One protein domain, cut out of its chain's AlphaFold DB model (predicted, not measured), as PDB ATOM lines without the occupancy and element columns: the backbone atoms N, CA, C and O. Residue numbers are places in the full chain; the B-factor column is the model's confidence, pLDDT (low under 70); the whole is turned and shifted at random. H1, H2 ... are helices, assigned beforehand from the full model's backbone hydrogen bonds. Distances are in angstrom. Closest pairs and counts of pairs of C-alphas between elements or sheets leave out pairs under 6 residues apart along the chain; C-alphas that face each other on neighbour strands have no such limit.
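What this domain is: This is residues 43 to 145 of the 303 residues of an uncharacterized protein of Ignavibacteriae bacterium HGW-Ignavibacteriae-1 (UniProt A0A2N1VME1). Five helices gather about H5: H2 and H6 run nearly along it on opposite sides, H3 slants across it, and H1 and H4 meet its beginning at large angles. H6 folds back along H5 as a helical hairpin. The printed part has 103 residues with six named helices, H1 to H6 in chain order, and no named strand; the class is all helix. It is compact, with a radius of gyration of the C-alphas of 13.0 A, and rounded, spanning 35 by 27 by 20 A.

Where its parts are: Pass residues 43 to 52 and find C-alpha 53 at (-40.443, -37.146, 10.014); from there H1 runs 21.8 A to residue 68. H2 holds residues 71 to 78. H3, residues 85 to 100, covers 22.2 A, and H4 holds residues 102 to 111. H5 begins at C-alpha 119, (-42.914, -17.798, 11.904), and runs 21.1 A to residue 133. H6, residues 137 to 145, ends at (-36.163, -22.272, 23.202).

How they stand to each other: Start at the hub, H5, which touches the five other helices; the helix packing is mostly crossed. H1 touches it with residues 62 to 66 alone, closest at the C-alphas of Thr 66 and Val 119, 6.3 A. H2 runs the same way at a shallow tilt of 24 degrees, its Tyr 75 C-alpha 7.0 A from that of Thr 125, the closest pair. H3 touches H5 at a steep tilt of 52 degrees, closest at C-alphas 87 and 130, 7.0 A. At C-alphas 109 and 120, 4.7 A apart, find the closest pair of H4 and H5. H6 runs opposite to H5 at 23 degrees, a shallow tilt, with C-alphas 131 and 137 closest at 4.3 A. H1 and H4 are apart. In the six helices every O i to N i+4 pair is within hydrogen-bond range.

The domain as a whole: The farthest C-alphas, Ser 43 and Pro 135, are 36.4 A apart. The printed part has no cut and no long link. Confidence is low at residues 113 to 116, under 70.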
ATOM      1  N   SER A  43     -33.823 -22.176   1.159       74.06
ATOM      2  CA  SER A  43     -35.185 -22.735   1.075       74.06
ATOM      3  C   SER A  43     -36.129 -22.390   2.245       74.06
ATOM      4  O   SER A  43     -35.832 -22.594   3.413       74.06
ATOM      5  N   ASN A  44     -37.326 -21.885   1.929       80.50
ATOM      6  CA  ASN A  44     -38.344 -21.539   2.927       80.50
ATOM      7  C   ASN A  44     -39.641 -22.321   2.649       80.50
ATOM      8  O   ASN A  44     -40.355 -21.978   1.702       80.50
ATOM      9  N   PRO A  45     -39.978 -23.357   3.447       87.62
ATOM     10  CA  PRO A  45     -39.236 -23.905   4.596       87.62
ATOM     11  C   PRO A  45     -37.959 -24.671   4.197       87.62
ATOM     12  O   PRO A  45     -37.892 -25.158   3.063       87.62
ATOM     13  N   PRO A  46     -36.998 -24.851   5.125       87.62
ATOM     14  CA  PRO A  46     -35.716 -25.496   4.850       87.62
ATOM     15  C   PRO A  46     -35.834 -27.026   4.845       87.62
ATOM     16  O   PRO A  46     -35.362 -27.708   5.754       87.62
ATOM     17  N   TYR A  47     -36.533 -27.581   3.853       85.81
ATOM     18  CA  TYR A  47     -36.719 -29.027   3.726       85.81
ATOM     19  C   TYR A  47     -35.468 -29.728   3.198       85.81
ATOM     20  O   TYR A  47     -34.834 -29.267   2.254       85.81
ATOM     21  N   SER A  48     -35.192 -30.910   3.747       87.00
ATOM     22  CA  SER A  48     -34.203 -31.847   3.220       87.00
ATOM     23  C   SER A  48     -34.759 -33.274   3.229       87.00
ATOM     24  O   SER A  48     -35.611 -33.618   4.054       87.00
ATOM     25  N   ASP A  49     -34.300 -34.107   2.294       86.44
ATOM     26  CA  ASP A  49     -34.785 -35.488   2.142       86.44
ATOM     27  C   ASP A  49     -34.341 -36.410   3.293       86.44
ATOM     28  O   ASP A  49     -34.965 -37.438   3.551       86.44
ATOM     29  N   ASP A  50     -33.276 -36.042   4.005       90.75
ATOM     30  CA  ASP A  50     -32.736 -36.753   5.169       90.75
ATOM     31  C   ASP A  50     -33.365 -36.299   6.503       90.75
ATOM     32  O   ASP A  50     -33.011 -36.804   7.574       90.75
ATOM     33  N   MET A  51     -34.309 -35.357   6.458       94.25
ATOM     34  CA  MET A  51     -34.947 -34.798   7.640       94.25
ATOM     35  C   MET A  51     -35.838 -35.832   8.356       94.25
ATOM     36  O   MET A  51     -36.704 -36.452   7.730       94.25
ATOM     37  N   PRO A  52     -35.725 -35.988   9.691       95.62
ATOM     38  CA  PRO A  52     -36.626 -36.846  10.455       95.62
ATOM     39  C   PRO A  52     -38.094 -36.429  10.299       95.62
ATOM     40  O   PRO A  52     -38.409 -35.239  10.298       95.62
ATOM     41  N   GLU A  53     -39.013 -37.400  10.271       94.69
ATOM     42  CA  GLU A  53     -40.443 -37.146  10.014       94.69
ATOM     43  C   GLU A  53     -41.051 -36.089  10.956       94.69
ATOM     44  O   GLU A  53     -41.777 -35.202  10.507       94.69
ATOM     45  N   ASP A  54     -40.730 -36.148  12.253       94.25
ATOM     46  CA  ASP A  54     -41.213 -35.175  13.243       94.25
ATOM     47  C   ASP A  54     -40.753 -33.740  12.913       94.25
ATOM     48  O   ASP A  54     -41.516 -32.796  13.106       94.25
ATOM     49  N   VAL A  55     -39.531 -33.572  12.394       96.06
ATOM     50  CA  VAL A  55     -38.969 -32.262  12.028       96.06
ATOM     51  C   VAL A  55     -39.622 -31.749  10.742       96.06
ATOM     52  O   VAL A  55     -40.082 -30.610  10.690       96.06
ATOM     53  N   ALA A  56     -39.774 -32.610   9.731       95.12
ATOM     54  CA  ALA A  56     -40.458 -32.250   8.488       95.12
ATOM     55  C   ALA A  56     -41.922 -31.857   8.740       95.12
ATOM     56  O   ALA A  56     -42.436 -30.895   8.167       95.12
ATOM     57  N   ARG A  57     -42.599 -32.576   9.641       94.75
ATOM     58  CA  ARG A  57     -43.967 -32.269  10.064       94.75
ATOM     59  C   ARG A  57     -44.051 -30.937  10.809       94.75
ATOM     60  O   ARG A  57     -44.999 -30.193  10.574       94.75
ATOM     61  N   ALA A  58     -43.069 -30.617  11.651       94.69
ATOM     62  CA  ALA A  58     -42.995 -29.334  12.342       94.69
ATOM     63  C   ALA A  58     -42.880 -28.156  11.361       94.69
ATOM     64  O   ALA A  58     -43.647 -27.199  11.474       94.69
ATOM     65  N   TYR A  59     -41.997 -28.249  10.358       94.12
ATOM     66  CA  TYR A  59     -41.889 -27.224   9.313       94.12
ATOM     67  C   TYR A  59     -43.190 -27.069   8.520       94.12
ATOM     68  O   TYR A  59     -43.653 -25.948   8.341       94.12
ATOM     69  N   ARG A  60     -43.840 -28.172   8.118       92.62
ATOM     70  CA  ARG A  60     -45.148 -28.124   7.428       92.62
ATOM     71  C   ARG A  60     -46.231 -27.474   8.277       92.62
ATOM     72  O   ARG A  60     -47.060 -26.734   7.757       92.62
ATOM     73  N   PHE A  61     -46.242 -27.773   9.573       92.62
ATOM     74  CA  PHE A  61     -47.200 -27.198  10.505       92.62
ATOM     75  C   PHE A  61     -47.016 -25.682  10.626       92.62
ATOM     76  O   PHE A  61     -47.980 -24.946  10.421       92.62
ATOM     77  N   LEU A  62     -45.789 -25.217  10.884       92.06
ATOM     78  CA  LEU A  62     -45.482 -23.788  10.979       92.06
ATOM     79  C   LEU A  62     -45.760 -23.057   9.660       92.06
ATOM     80  O   LEU A  62     -46.399 -22.012   9.681       92.06
ATOM     81  N   ASP A  63     -45.373 -23.642   8.525       91.06
ATOM     82  CA  ASP A  63     -45.637 -23.106   7.184       91.06
ATOM     83  C   ASP A  63     -47.139 -23.006   6.872       91.06
ATOM     84  O   ASP A  63     -47.609 -22.050   6.259       91.06
ATOM     85  N   SER A  64     -47.925 -23.986   7.323       91.19
ATOM     86  CA  SER A  64     -49.378 -23.945   7.180       91.19
ATOM     87  C   SER A  64     -50.008 -22.868   8.064       91.19
ATOM     88  O   SER A  64     -50.938 -22.197   7.615       91.19
ATOM     89  N   LEU A  65     -49.540 -22.693   9.304       89.31
ATOM     90  CA  LEU A  65     -50.060 -21.666  10.214       89.31
ATOM     91  C   LEU A  65     -49.861 -20.263   9.641       89.31
ATOM     92  O   LEU A  65     -50.806 -19.485   9.546       89.31
ATOM     93  N   THR A  66     -48.651 -19.958   9.204       88.56
ATOM     94  CA  THR A  66     -48.271 -18.649   8.660       88.56
ATOM     95  C   THR A  66     -48.941 -18.325   7.321       88.56
ATOM     96  O   THR A  66     -49.228 -17.159   7.052       88.56
ATOM     97  N   LYS A  67     -49.237 -19.331   6.483       88.31
ATOM     98  CA  LYS A  67     -49.964 -19.140   5.212       88.31
ATOM     99  C   LYS A  67     -51.473 -19.021   5.393       88.31
ATOM    100  O   LYS A  67     -52.113 -18.240   4.688       88.31
ATOM    101  N   ASN A  68     -52.050 -19.809   6.298       88.88
ATOM    102  CA  ASN A  68     -53.497 -20.017   6.327       88.88
ATOM    103  C   ASN A  68     -54.183 -19.355   7.524       88.88
ATOM    104  O   ASN A  68     -55.294 -18.848   7.363       88.88
ATOM    105  N   SER A  69     -53.546 -19.310   8.696       86.56
ATOM    106  CA  SER A  69     -54.201 -18.833   9.918       86.56
ATOM    107  C   SER A  69     -54.202 -17.308  10.041       86.56
ATOM    108  O   SER A  69     -53.333 -16.617   9.506       86.56
ATOM    109  N   ASP A  70     -55.236 -16.783  10.695       90.50
ATOM    110  CA  ASP A  70     -55.213 -15.434  11.250       90.50
ATOM    111  C   ASP A  70     -54.482 -15.477  12.596       90.50
ATOM    112  O   ASP A  70     -54.793 -16.312  13.449       90.50
ATOM    113  N   PHE A  71     -53.478 -14.621  12.770       89.12
ATOM    114  CA  PHE A  71     -52.610 -14.697  13.941       89.12
ATOM    115  C   PHE A  71     -53.317 -14.299  15.229       89.12
ATOM    116  O   PHE A  71     -53.059 -14.925  16.249       89.12
ATOM    117  N   GLU A  72     -54.229 -13.328  15.196       90.69
ATOM    118  CA  GLU A  72     -54.962 -12.901  16.390       90.69
ATOM    119  C   GLU A  72     -55.938 -13.992  16.849       90.69
ATOM    120  O   GLU A  72     -56.010 -14.322  18.036       90.69
ATOM    121  N   GLU A  73     -56.646 -14.625  15.905       90.25
ATOM    122  CA  GLU A  73     -57.500 -15.778  16.202       90.25
ATOM    123  C   GLU A  73     -56.682 -16.955  16.756       90.25
ATOM    124  O   GLU A  73     -57.050 -17.564  17.770       90.25
ATOM    125  N   PHE A  74     -55.546 -17.256  16.119       90.12
ATOM    126  CA  PHE A  74     -54.628 -18.291  16.572       90.12
ATOM    127  C   PHE A  74     -54.094 -17.994  17.980       90.12
ATOM    128  O   PHE A  74     -54.178 -18.857  18.855       90.12
ATOM    129  N   TYR A  75     -53.601 -16.777  18.216       90.31
ATOM    130  CA  TYR A  75     -53.083 -16.305  19.498       90.31
ATOM    131  C   TYR A  75     -54.139 -16.471  20.595       90.31
ATOM    132  O   TYR A  75     -53.889 -17.122  21.611       90.31
ATOM    133  N   GLY A  76     -55.369 -16.004  20.356       90.00
ATOM    134  CA  GLY A  76     -56.482 -16.161  21.294       90.00
ATOM    135  C   GLY A  76     -56.902 -17.619  21.537       90.00
ATOM    136  O   GLY A  76     -57.370 -17.967  22.623       90.00
ATOM    137  N   SER A  77     -56.749 -18.507  20.550       91.00
ATOM    138  CA  SER A  77     -56.982 -19.949  20.715       91.00
ATOM    139  C   SER A  77     -55.882 -20.622  21.540       91.00
ATOM    140  O   SER A  77     -56.171 -21.390  22.465       91.00
ATOM    141  N   LEU A  78     -54.624 -20.288  21.255       91.44
ATOM    142  CA  LEU A  78     -53.453 -20.821  21.939       91.44
ATOM    143  C   LEU A  78     -53.410 -20.378  23.411       91.44
ATOM    144  O   LEU A  78     -53.179 -21.204  24.291       91.44
ATOM    145  N   LEU A  79     -53.759 -19.119  23.697       89.00
ATOM    146  CA  LEU A  79     -53.910 -18.585  25.056       89.00
ATOM    147  C   LEU A  79     -55.070 -19.196  25.861       89.00
ATOM    148  O   LEU A  79     -55.256 -18.849  27.030       89.00
ATOM    149  N   ARG A  80     -55.868 -20.096  25.296       90.94
ATOM    150  CA  ARG A  80     -56.886 -20.848  26.048       90.94
ATOM    151  C   ARG A  80     -56.500 -22.302  26.280       90.94
ATOM    152  O   ARG A  80     -57.256 -23.022  26.918       90.94
ATOM    153  N   GLN A  81     -55.351 -22.736  25.765       91.88
ATOM    154  CA  GLN A  81     -54.872 -24.090  25.992       91.88
ATOM    155  C   GLN A  81     -54.323 -24.225  27.415       91.88
ATOM    156  O   GLN A  81     -53.621 -23.341  27.904       91.88
ATOM    157  N   ASP A  82     -54.606 -25.354  28.049       95.50
ATOM    158  CA  ASP A  82     -53.862 -25.815  29.219       95.50
ATOM    159  C   ASP A  82     -52.615 -26.593  28.765       95.50
ATOM    160  O   ASP A  82     -52.323 -26.707  27.568       95.50
ATOM    161  N   TYR A  83     -51.873 -27.167  29.714       96.06
ATOM    162  CA  TYR A  83     -50.787 -28.099  29.415       96.06
ATOM    163  C   TYR A  83     -51.329 -29.460  28.954       96.06
ATOM    164  O   TYR A  83     -51.309 -30.450  29.681       96.06
ATOM    165  N   ASN A  84     -51.869 -29.479  27.739       95.69
ATOM    166  CA  ASN A  84     -52.535 -30.618  27.118       95.69
ATOM    167  C   ASN A  84     -51.692 -31.237  25.989       95.69
ATOM    168  O   ASN A  84     -50.541 -30.854  25.752       95.69
ATOM    169  N   ASP A  85     -52.273 -32.200  25.277       96.25
ATOM    170  CA  ASP A  85     -51.581 -32.948  24.228       96.25
ATOM    171  C   ASP A  85     -51.132 -32.069  23.061       96.25
ATOM    172  O   ASP A  85     -50.078 -32.307  22.467       96.25
ATOM    173  N   THR A  86     -51.901 -31.024  22.743       93.50
ATOM    174  CA  THR A  86     -51.546 -30.060  21.702       93.50
ATOM    175  C   THR A  86     -50.281 -29.304  22.087       93.50
ATOM    176  O   THR A  86     -49.331 -29.275  21.302       93.50
ATOM    177  N   LEU A  87     -50.224 -28.746  23.300       95.44
ATOM    178  CA  LEU A  87     -49.066 -27.968  23.742       95.44
ATOM    179  C   LEU A  87     -47.812 -28.842  23.883       95.44
ATOM    180  O   LEU A  87     -46.731 -28.443  23.452       95.44
ATOM    181  N   GLN A  88     -47.958 -30.064  24.402       97.31
ATOM    182  CA  GLN A  88     -46.859 -31.033  24.497       97.31
ATOM    183  C   GLN A  88     -46.349 -31.482  23.119       97.31
ATOM    184  O   GLN A  88     -45.138 -31.596  22.910       97.31
ATOM    185  N   THR A  89     -47.249 -31.675  22.149       96.25
ATOM    186  CA  THR A  89     -46.880 -32.007  20.764       96.25
ATOM    187  C   THR A  89     -46.113 -30.866  20.103       96.25
ATOM    188  O   THR A  89     -45.074 -31.101  19.485       96.25
ATOM    189  N   VAL A  90     -46.578 -29.625  20.264       94.50
ATOM    190  CA  VAL A  90     -45.874 -28.446  19.744       94.50
ATOM    191  C   VAL A  90     -44.497 -28.311  20.386       94.50
ATOM    192  O   VAL A  90     -43.513 -28.125  19.676       94.50
ATOM    193  N   MET A  91     -44.407 -28.459  21.709       96.25
ATOM    194  CA  MET A  91     -43.143 -28.407  22.440       96.25
ATOM    195  C   MET A  91     -42.141 -29.437  21.897       96.25
ATOM    196  O   MET A  91     -40.996 -29.092  21.608       96.25
ATOM    197  N   LYS A  92     -42.582 -30.681  21.666       97.12
ATOM    198  CA  LYS A  92     -41.773 -31.726  21.018       97.12
ATOM    199  C   LYS A  92     -41.295 -31.302  19.628       97.12
ATOM    200  O   LYS A  92     -40.123 -31.495  19.309       97.12
ATOM    201  N   TYR A  93     -42.190 -30.776  18.793       96.56
ATOM    202  CA  TYR A  93     -41.859 -30.353  17.434       96.56
ATOM    203  C   TYR A  93     -40.850 -29.210  17.421       96.56
ATOM    204  O   TYR A  93     -39.805 -29.355  16.794       96.56
ATOM    205  N   LEU A  94     -41.089 -28.134  18.174       95.44
ATOM    206  CA  LEU A  94     -40.147 -27.019  18.287       95.44
ATOM    207  C   LEU A  94     -38.784 -27.486  18.801       95.44
ATOM    208  O   LEU A  94     -37.760 -27.170  18.198       95.44
ATOM    209  N   TYR A  95     -38.770 -28.308  19.857       96.12
ATOM    210  CA  TYR A  95     -37.535 -28.854  20.411       96.12
ATOM    211  C   TYR A  95     -36.730 -29.616  19.352       96.12
ATOM    212  O   TYR A  95     -35.535 -29.365  19.189       96.12
ATOM    213  N   LYS A  96     -37.373 -30.546  18.632       95.50
ATOM    214  CA  LYS A  96     -36.706 -31.381  17.621       95.50
ATOM    215  C   LYS A  96     -36.231 -30.569  16.423       95.50
ATOM    216  O   LYS A  96     -35.160 -30.858  15.901       95.50
ATOM    217  N   THR A  97     -36.996 -29.567  16.001       94.69
ATOM    218  CA  THR A  97     -36.618 -28.708  14.875       94.69
ATOM    219  C   THR A  97     -35.394 -27.861  15.200       94.69
ATOM    220  O   THR A  97     -34.447 -27.849  14.416       94.69
ATOM    221  N   ILE A  98     -35.374 -27.240  16.383       93.44
ATOM    222  CA  ILE A  98     -34.223 -26.472  16.876       93.44
ATOM    223  C   ILE A  98     -32.987 -27.369  17.009       93.44
ATOM    224  O   ILE A  98     -31.901 -26.985  16.599       93.44
ATOM    225  N   GLU A  99     -33.134 -28.584  17.544       92.44
ATOM    226  CA  GLU A  99     -32.010 -29.518  17.711       92.44
ATOM    227  C   GLU A  99     -31.463 -30.043  16.369       92.44
ATOM    228  O   GLU A  99     -30.258 -30.262  16.235       92.44
ATOM    229  N   TYR A 100     -32.330 -30.243  15.368       92.69
ATOM    230  CA  TYR A 100     -31.938 -30.800  14.072       92.69
ATOM    231  C   TYR A 100     -31.044 -29.849  13.272       92.69
ATOM    232  O   TYR A 100     -29.965 -30.245  12.823       92.69
ATOM    233  N   SER A 101     -31.473 -28.600  13.094       89.50
ATOM    234  CA  SER A 101     -30.722 -27.608  12.321       89.50
ATOM    235  C   SER A 101     -31.017 -26.198  12.830       89.50
ATOM    236  O   SER A 101     -31.863 -25.502  12.262       89.50
ATOM    237  N   PRO A 102     -30.356 -25.789  13.918       88.81
ATOM    238  CA  PRO A 102     -30.699 -24.565  14.621       88.81
ATOM    239  C   PRO A 102     -30.529 -23.293  13.778       88.81
ATOM    240  O   PRO A 102     -31.388 -22.413  13.821       88.81
ATOM    241  N   GLU A 103     -29.477 -23.224  12.964       86.12
ATOM    242  CA  GLU A 103     -29.175 -22.095  12.078       86.12
ATOM    243  C   GLU A 103     -30.253 -21.949  10.992       86.12
ATOM    244  O   GLU A 103     -30.819 -20.872  10.804       86.12
ATOM    245  N   ASN A 104     -30.626 -23.062  10.350       87.44
ATOM    246  CA  ASN A 104     -31.693 -23.098   9.342       87.44
ATOM    247  C   ASN A 104     -33.060 -22.750   9.938       87.44
ATOM    248  O   ASN A 104     -33.845 -22.048   9.303       87.44
ATOM    249  N   PHE A 105     -33.358 -23.215  11.158       90.69
ATOM    250  CA  PHE A 105     -34.611 -22.866  11.822       90.69
ATOM    251  C   PHE A 105     -34.681 -21.370  12.137       90.69
ATOM    252  O   PHE A 105     -35.706 -20.741  11.888       90.69
ATOM    253  N   LEU A 106     -33.591 -20.780  12.634       88.44
ATOM    254  CA  LEU A 106     -33.529 -19.349  12.912       88.44
ATOM    255  C   LEU A 106     -33.637 -18.512  11.631       88.44
ATOM    256  O   LEU A 106     -34.415 -17.559  11.595       88.44
ATOM    257  N   ASN A 107     -32.954 -18.912  10.557       86.75
ATOM    258  CA  ASN A 107     -33.137 -18.315   9.235       86.75
ATOM    259  C   ASN A 107     -34.593 -18.393   8.766       86.75
ATOM    260  O   ASN A 107     -35.142 -17.391   8.316       86.75
ATOM    261  N   TYR A 108     -35.249 -19.544   8.926       89.31
ATOM    262  CA  TYR A 108     -36.666 -19.697   8.599       89.31
ATOM    263  C   TYR A 108     -37.568 -18.807   9.468       89.31
ATOM    264  O   TYR A 108     -38.557 -18.269   8.979       89.31
ATOM    265  N   MET A 109     -37.226 -18.590  10.740       89.19
ATOM    266  CA  MET A 109     -37.959 -17.649  11.590       89.19
ATOM    267  C   MET A 109     -37.829 -16.197  11.116       89.19
ATOM    268  O   MET A 109     -38.816 -15.462  11.149       89.19
ATOM    269  N   ILE A 110     -36.638 -15.794  10.665       84.19
ATOM    270  CA  ILE A 110     -36.340 -14.422  10.233       84.19
ATOM    271  C   ILE A 110     -36.896 -14.146   8.830       84.19
ATOM    272  O   ILE A 110     -37.578 -13.145   8.629       84.19
ATOM    273  N   TYR A 111     -36.621 -15.037   7.874       82.88
ATOM    274  CA  TYR A 111     -36.884 -14.837   6.443       82.88
ATOM    275  C   TYR A 111     -38.027 -15.681   5.892       82.88
ATOM    276  O   TYR A 111     -38.315 -15.601   4.699       82.88
ATOM    277  N   GLY A 112     -38.674 -16.505   6.717       76.50
ATOM    278  CA  GLY A 112     -39.908 -17.198   6.357       76.50
ATOM    279  C   GLY A 112     -41.041 -16.193   6.161       76.50
ATOM    280  O   GLY A 112     -41.936 -16.088   6.998       76.50
ATOM    281  N   GLU A 113     -40.981 -15.423   5.075       64.50
ATOM    282  CA  GLU A 113     -42.005 -14.478   4.660       64.50
ATOM    283  C   GLU A 113     -43.178 -15.241   4.078       64.50
ATOM    284  O   GLU A 113     -43.087 -15.906   3.045       64.50
ATOM    285  N   LEU A 114     -44.301 -15.143   4.775       60.38
ATOM    286  CA  LEU A 114     -45.543 -15.801   4.424       60.38
ATOM    287  C   LEU A 114     -46.648 -14.761   4.573       60.38
ATOM    288  O   LEU A 114     -46.611 -13.950   5.493       60.38
ATOM    289  N   ASN A 115     -47.591 -14.770   3.628       60.38
ATOM    290  CA  ASN A 115     -48.553 -13.707   3.281       60.38
ATOM    291  C   ASN A 115     -49.306 -12.989   4.432       60.38
ATOM    292  O   ASN A 115     -50.032 -12.037   4.153       60.38
ATOM    293  N   LYS A 116     -49.202 -13.438   5.692       68.88
ATOM    294  CA  LYS A 116     -49.910 -12.888   6.857       68.88
ATOM    295  C   LYS A 116     -49.016 -12.548   8.057       68.88
ATOM    296  O   LYS A 116     -49.202 -11.476   8.619       68.88
ATOM    297  N   GLN A 117     -48.099 -13.428   8.482       81.62
ATOM    298  CA  GLN A 117     -47.236 -13.227   9.664       81.62
ATOM    299  C   GLN A 117     -45.949 -14.065   9.606       81.62
ATOM    300  O   GLN A 117     -45.945 -15.162   9.046       81.62
ATOM    301  N   SER A 118     -44.888 -13.580  10.261       85.88
ATOM    302  CA  SER A 118     -43.621 -14.309  10.428       85.88
ATOM    303  C   SER A 118     -43.777 -15.520  11.358       85.88
ATOM    304  O   SER A 118     -44.476 -15.464  12.373       85.88
ATOM    305  N   VAL A 119     -43.058 -16.605  11.046       89.31
ATOM    306  CA  VAL A 119     -42.914 -17.798  11.904       89.31
ATOM    307  C   VAL A 119     -42.431 -17.419  13.310       89.31
ATOM    308  O   VAL A 119     -42.858 -18.031  14.291       89.31
ATOM    309  N   MET A 120     -41.590 -16.386  13.421       89.88
ATOM    310  CA  MET A 120     -41.060 -15.889  14.689       89.88
ATOM    311  C   MET A 120     -42.171 -15.502  15.678       89.88
ATOM    312  O   MET A 120     -42.065 -15.808  16.865       89.88
ATOM    313  N   ASN A 121     -43.266 -14.899  15.197       89.06
ATOM    314  CA  ASN A 121     -44.386 -14.500  16.053       89.06
ATOM    315  C   ASN A 121     -45.076 -15.728  16.662       89.06
ATOM    316  O   ASN A 121     -45.261 -15.791  17.875       89.06
ATOM    317  N   TYR A 122     -45.369 -16.747  15.846       91.38
ATOM    318  CA  TYR A 122     -45.941 -18.009  16.329       91.38
ATOM    319  C   TYR A 122     -45.009 -18.714  17.317       91.38
ATOM    320  O   TYR A 122     -45.463 -19.188  18.357       91.38
ATOM    321  N   TYR A 123     -43.709 -18.768  17.013       92.62
ATOM    322  CA  TYR A 123     -42.703 -19.345  17.901       92.62
ATOM    323  C   TYR A 123     -42.713 -18.672  19.279       92.62
ATOM    324  O   TYR A 123     -42.847 -19.367  20.289       92.62
ATOM    325  N   PHE A 124     -42.644 -17.338  19.341       90.75
ATOM    326  CA  PHE A 124     -42.662 -16.628  20.619       90.75
ATOM    327  C   PHE A 124     -43.965 -16.841  21.386       90.75
ATOM    328  O   PHE A 124     -43.908 -17.102  22.589       90.75
ATOM    329  N   THR A 125     -45.118 -16.837  20.710       92.19
ATOM    330  CA  THR A 125     -46.394 -17.158  21.360       92.19
ATOM    331  C   THR A 125     -46.406 -18.579  21.921       92.19
ATOM    332  O   THR A 125     -46.889 -18.796  23.030       92.19
ATOM    333  N   PHE A 126     -45.855 -19.564  21.208       94.25
ATOM    334  CA  PHE A 126     -45.753 -20.924  21.735       94.25
ATOM    335  C   PHE A 126     -44.866 -20.999  22.975       94.25
ATOM    336  O   PHE A 126     -45.258 -21.637  23.950       94.25
ATOM    337  N   ILE A 127     -43.703 -20.341  22.975       93.81
ATOM    338  CA  ILE A 127     -42.810 -20.313  24.144       93.81
ATOM    339  C   ILE A 127     -43.481 -19.617  25.337       93.81
ATOM    340  O   ILE A 127     -43.412 -20.128  26.456       93.81
ATOM    341  N   GLU A 128     -44.167 -18.496  25.111       91.75
ATOM    342  CA  GLU A 128     -44.945 -17.801  26.142       91.75
ATOM    343  C   GLU A 128     -46.047 -18.706  26.706       91.75
ATOM    344  O   GLU A 128     -46.196 -18.841  27.923       91.75
ATOM    345  N   GLN A 129     -46.773 -19.398  25.831       94.69
ATOM    346  CA  GLN A 129     -47.836 -20.301  26.236       94.69
ATOM    347  C   GLN A 129     -47.312 -21.514  27.018       94.69
ATOM    348  O   GLN A 129     -47.921 -21.902  28.016       94.69
ATOM    349  N   ILE A 130     -46.176 -22.091  26.612       94.50
ATOM    350  CA  ILE A 130     -45.485 -23.147  27.365       94.50
ATOM    351  C   ILE A 130     -45.130 -22.636  28.761       94.50
ATOM    352  O   ILE A 130     -45.455 -23.296  29.746       94.50
ATOM    353  N   ARG A 131     -44.537 -21.439  28.859       92.06
ATOM    354  CA  ARG A 131     -44.191 -20.815  30.143       92.06
ATOM    355  C   ARG A 131     -45.417 -20.573  31.021       92.06
ATOM    356  O   ARG A 131     -45.318 -20.648  32.237       92.06
ATOM    357  N   ARG A 132     -46.570 -20.258  30.440       92.75
ATOM    358  CA  ARG A 132     -47.783 -19.973  31.214       92.75
ATOM    359  C   ARG A 132     -48.482 -21.237  31.712       92.75
ATOM    360  O   ARG A 132     -48.971 -21.248  32.835       92.75
ATOM    361  N   ALA A 133     -48.579 -22.263  30.871       95.69
ATOM    362  CA  ALA A 133     -49.416 -23.429  31.150       95.69
ATOM    363  C   ALA A 133     -48.655 -24.610  31.766       95.69
ATOM    364  O   ALA A 133     -49.266 -25.420  32.460       95.69
ATOM    365  N   SER A 134     -47.351 -24.744  31.502       95.38
ATOM    366  CA  SER A 134     -46.580 -25.907  31.949       95.38
ATOM    367  C   SER A 134     -46.489 -26.018  33.479       95.38
ATOM    368  O   SER A 134     -46.307 -25.004  34.154       95.38
ATOM    369  N   PRO A 135     -46.525 -27.248  34.038       94.81
ATOM    370  CA  PRO A 135     -46.247 -27.478  35.458       94.81
ATOM    371  C   PRO A 135     -44.799 -27.145  35.851       94.81
ATOM    372  O   PRO A 135     -44.513 -26.952  37.030       94.81
ATOM    373  N   THR A 136     -43.884 -27.094  34.881       93.38
ATOM    374  CA  THR A 136     -42.466 -26.764  35.060       93.38
ATOM    375  C   THR A 136     -42.082 -25.654  34.073       93.38
ATOM    376  O   THR A 136     -41.342 -25.888  33.113       93.38
ATOM    377  N   PRO A 137     -42.627 -24.441  34.267       91.56
ATOM    378  CA  PRO A 137     -42.754 -23.432  33.219       91.56
ATOM    379  C   PRO A 137     -41.422 -22.919  32.685       91.56
ATOM    380  O   PRO A 137     -41.250 -22.774  31.473       91.56
ATOM    381  N   ILE A 138     -40.469 -22.664  33.582       91.31
ATOM    382  CA  ILE A 138     -39.177 -22.087  33.216       91.31
ATOM    383  C   ILE A 138     -38.320 -23.122  32.502       91.31
ATOM    384  O   ILE A 138     -37.875 -22.869  31.389       91.31
ATOM    385  N   ILE A 139     -38.140 -24.308  33.089       93.75
ATOM    386  CA  ILE A 139     -37.314 -25.349  32.474       93.75
ATOM    387  C   ILE A 139     -37.890 -25.810  31.129       93.75
ATOM    388  O   ILE A 139     -37.123 -26.031  30.199       93.75
ATOM    389  N   ASP A 140     -39.213 -25.881  30.966       95.56
ATOM    390  CA  ASP A 140     -39.825 -26.242  29.683       95.56
ATOM    391  C   ASP A 140     -39.604 -25.183  28.615       95.56
ATOM    392  O   ASP A 140     -39.188 -25.507  27.500       95.56
ATOM    393  N   ALA A 141     -39.875 -23.919  28.945       94.06
ATOM    394  CA  ALA A 141     -39.678 -22.818  28.019       94.06
ATOM    395  C   ALA A 141     -38.195 -22.688  27.647       94.06
ATOM    396  O   ALA A 141     -37.873 -22.598  26.462       94.06
ATOM    397  N   SER A 142     -37.291 -22.760  28.629       93.25
ATOM    398  CA  SER A 142     -35.843 -22.691  28.423       93.25
ATOM    399  C   SER A 142     -35.334 -23.875  27.610       93.25
ATOM    400  O   SER A 142     -34.653 -23.666  26.611       93.25
ATOM    401  N   LEU A 143     -35.703 -25.116  27.943       95.25
ATOM    402  CA  LEU A 143     -35.289 -26.286  27.164       95.25
ATOM    403  C   LEU A 143     -35.858 -26.269  25.752       95.25
ATOM    404  O   LEU A 143     -35.190 -26.748  24.844       95.25
ATOM    405  N   THR A 144     -37.062 -25.744  25.541       94.94
ATOM    406  CA  THR A 144     -37.658 -25.670  24.201       94.94
ATOM    407  C   THR A 144     -36.971 -24.608  23.355       94.94
ATOM    408  O   THR A 144     -36.607 -24.905  22.221       94.94
ATOM    409  N   SER A 145     -36.730 -23.421  23.918       92.75
ATOM    410  CA  SER A 145     -36.163 -22.272  23.202       92.75
ATOM    411  C   SER A 145     -34.642 -22.286  23.057       92.75
ATOM    412  O   SER A 145     -34.115 -21.697  22.118       92.75
TER     413      SER A 145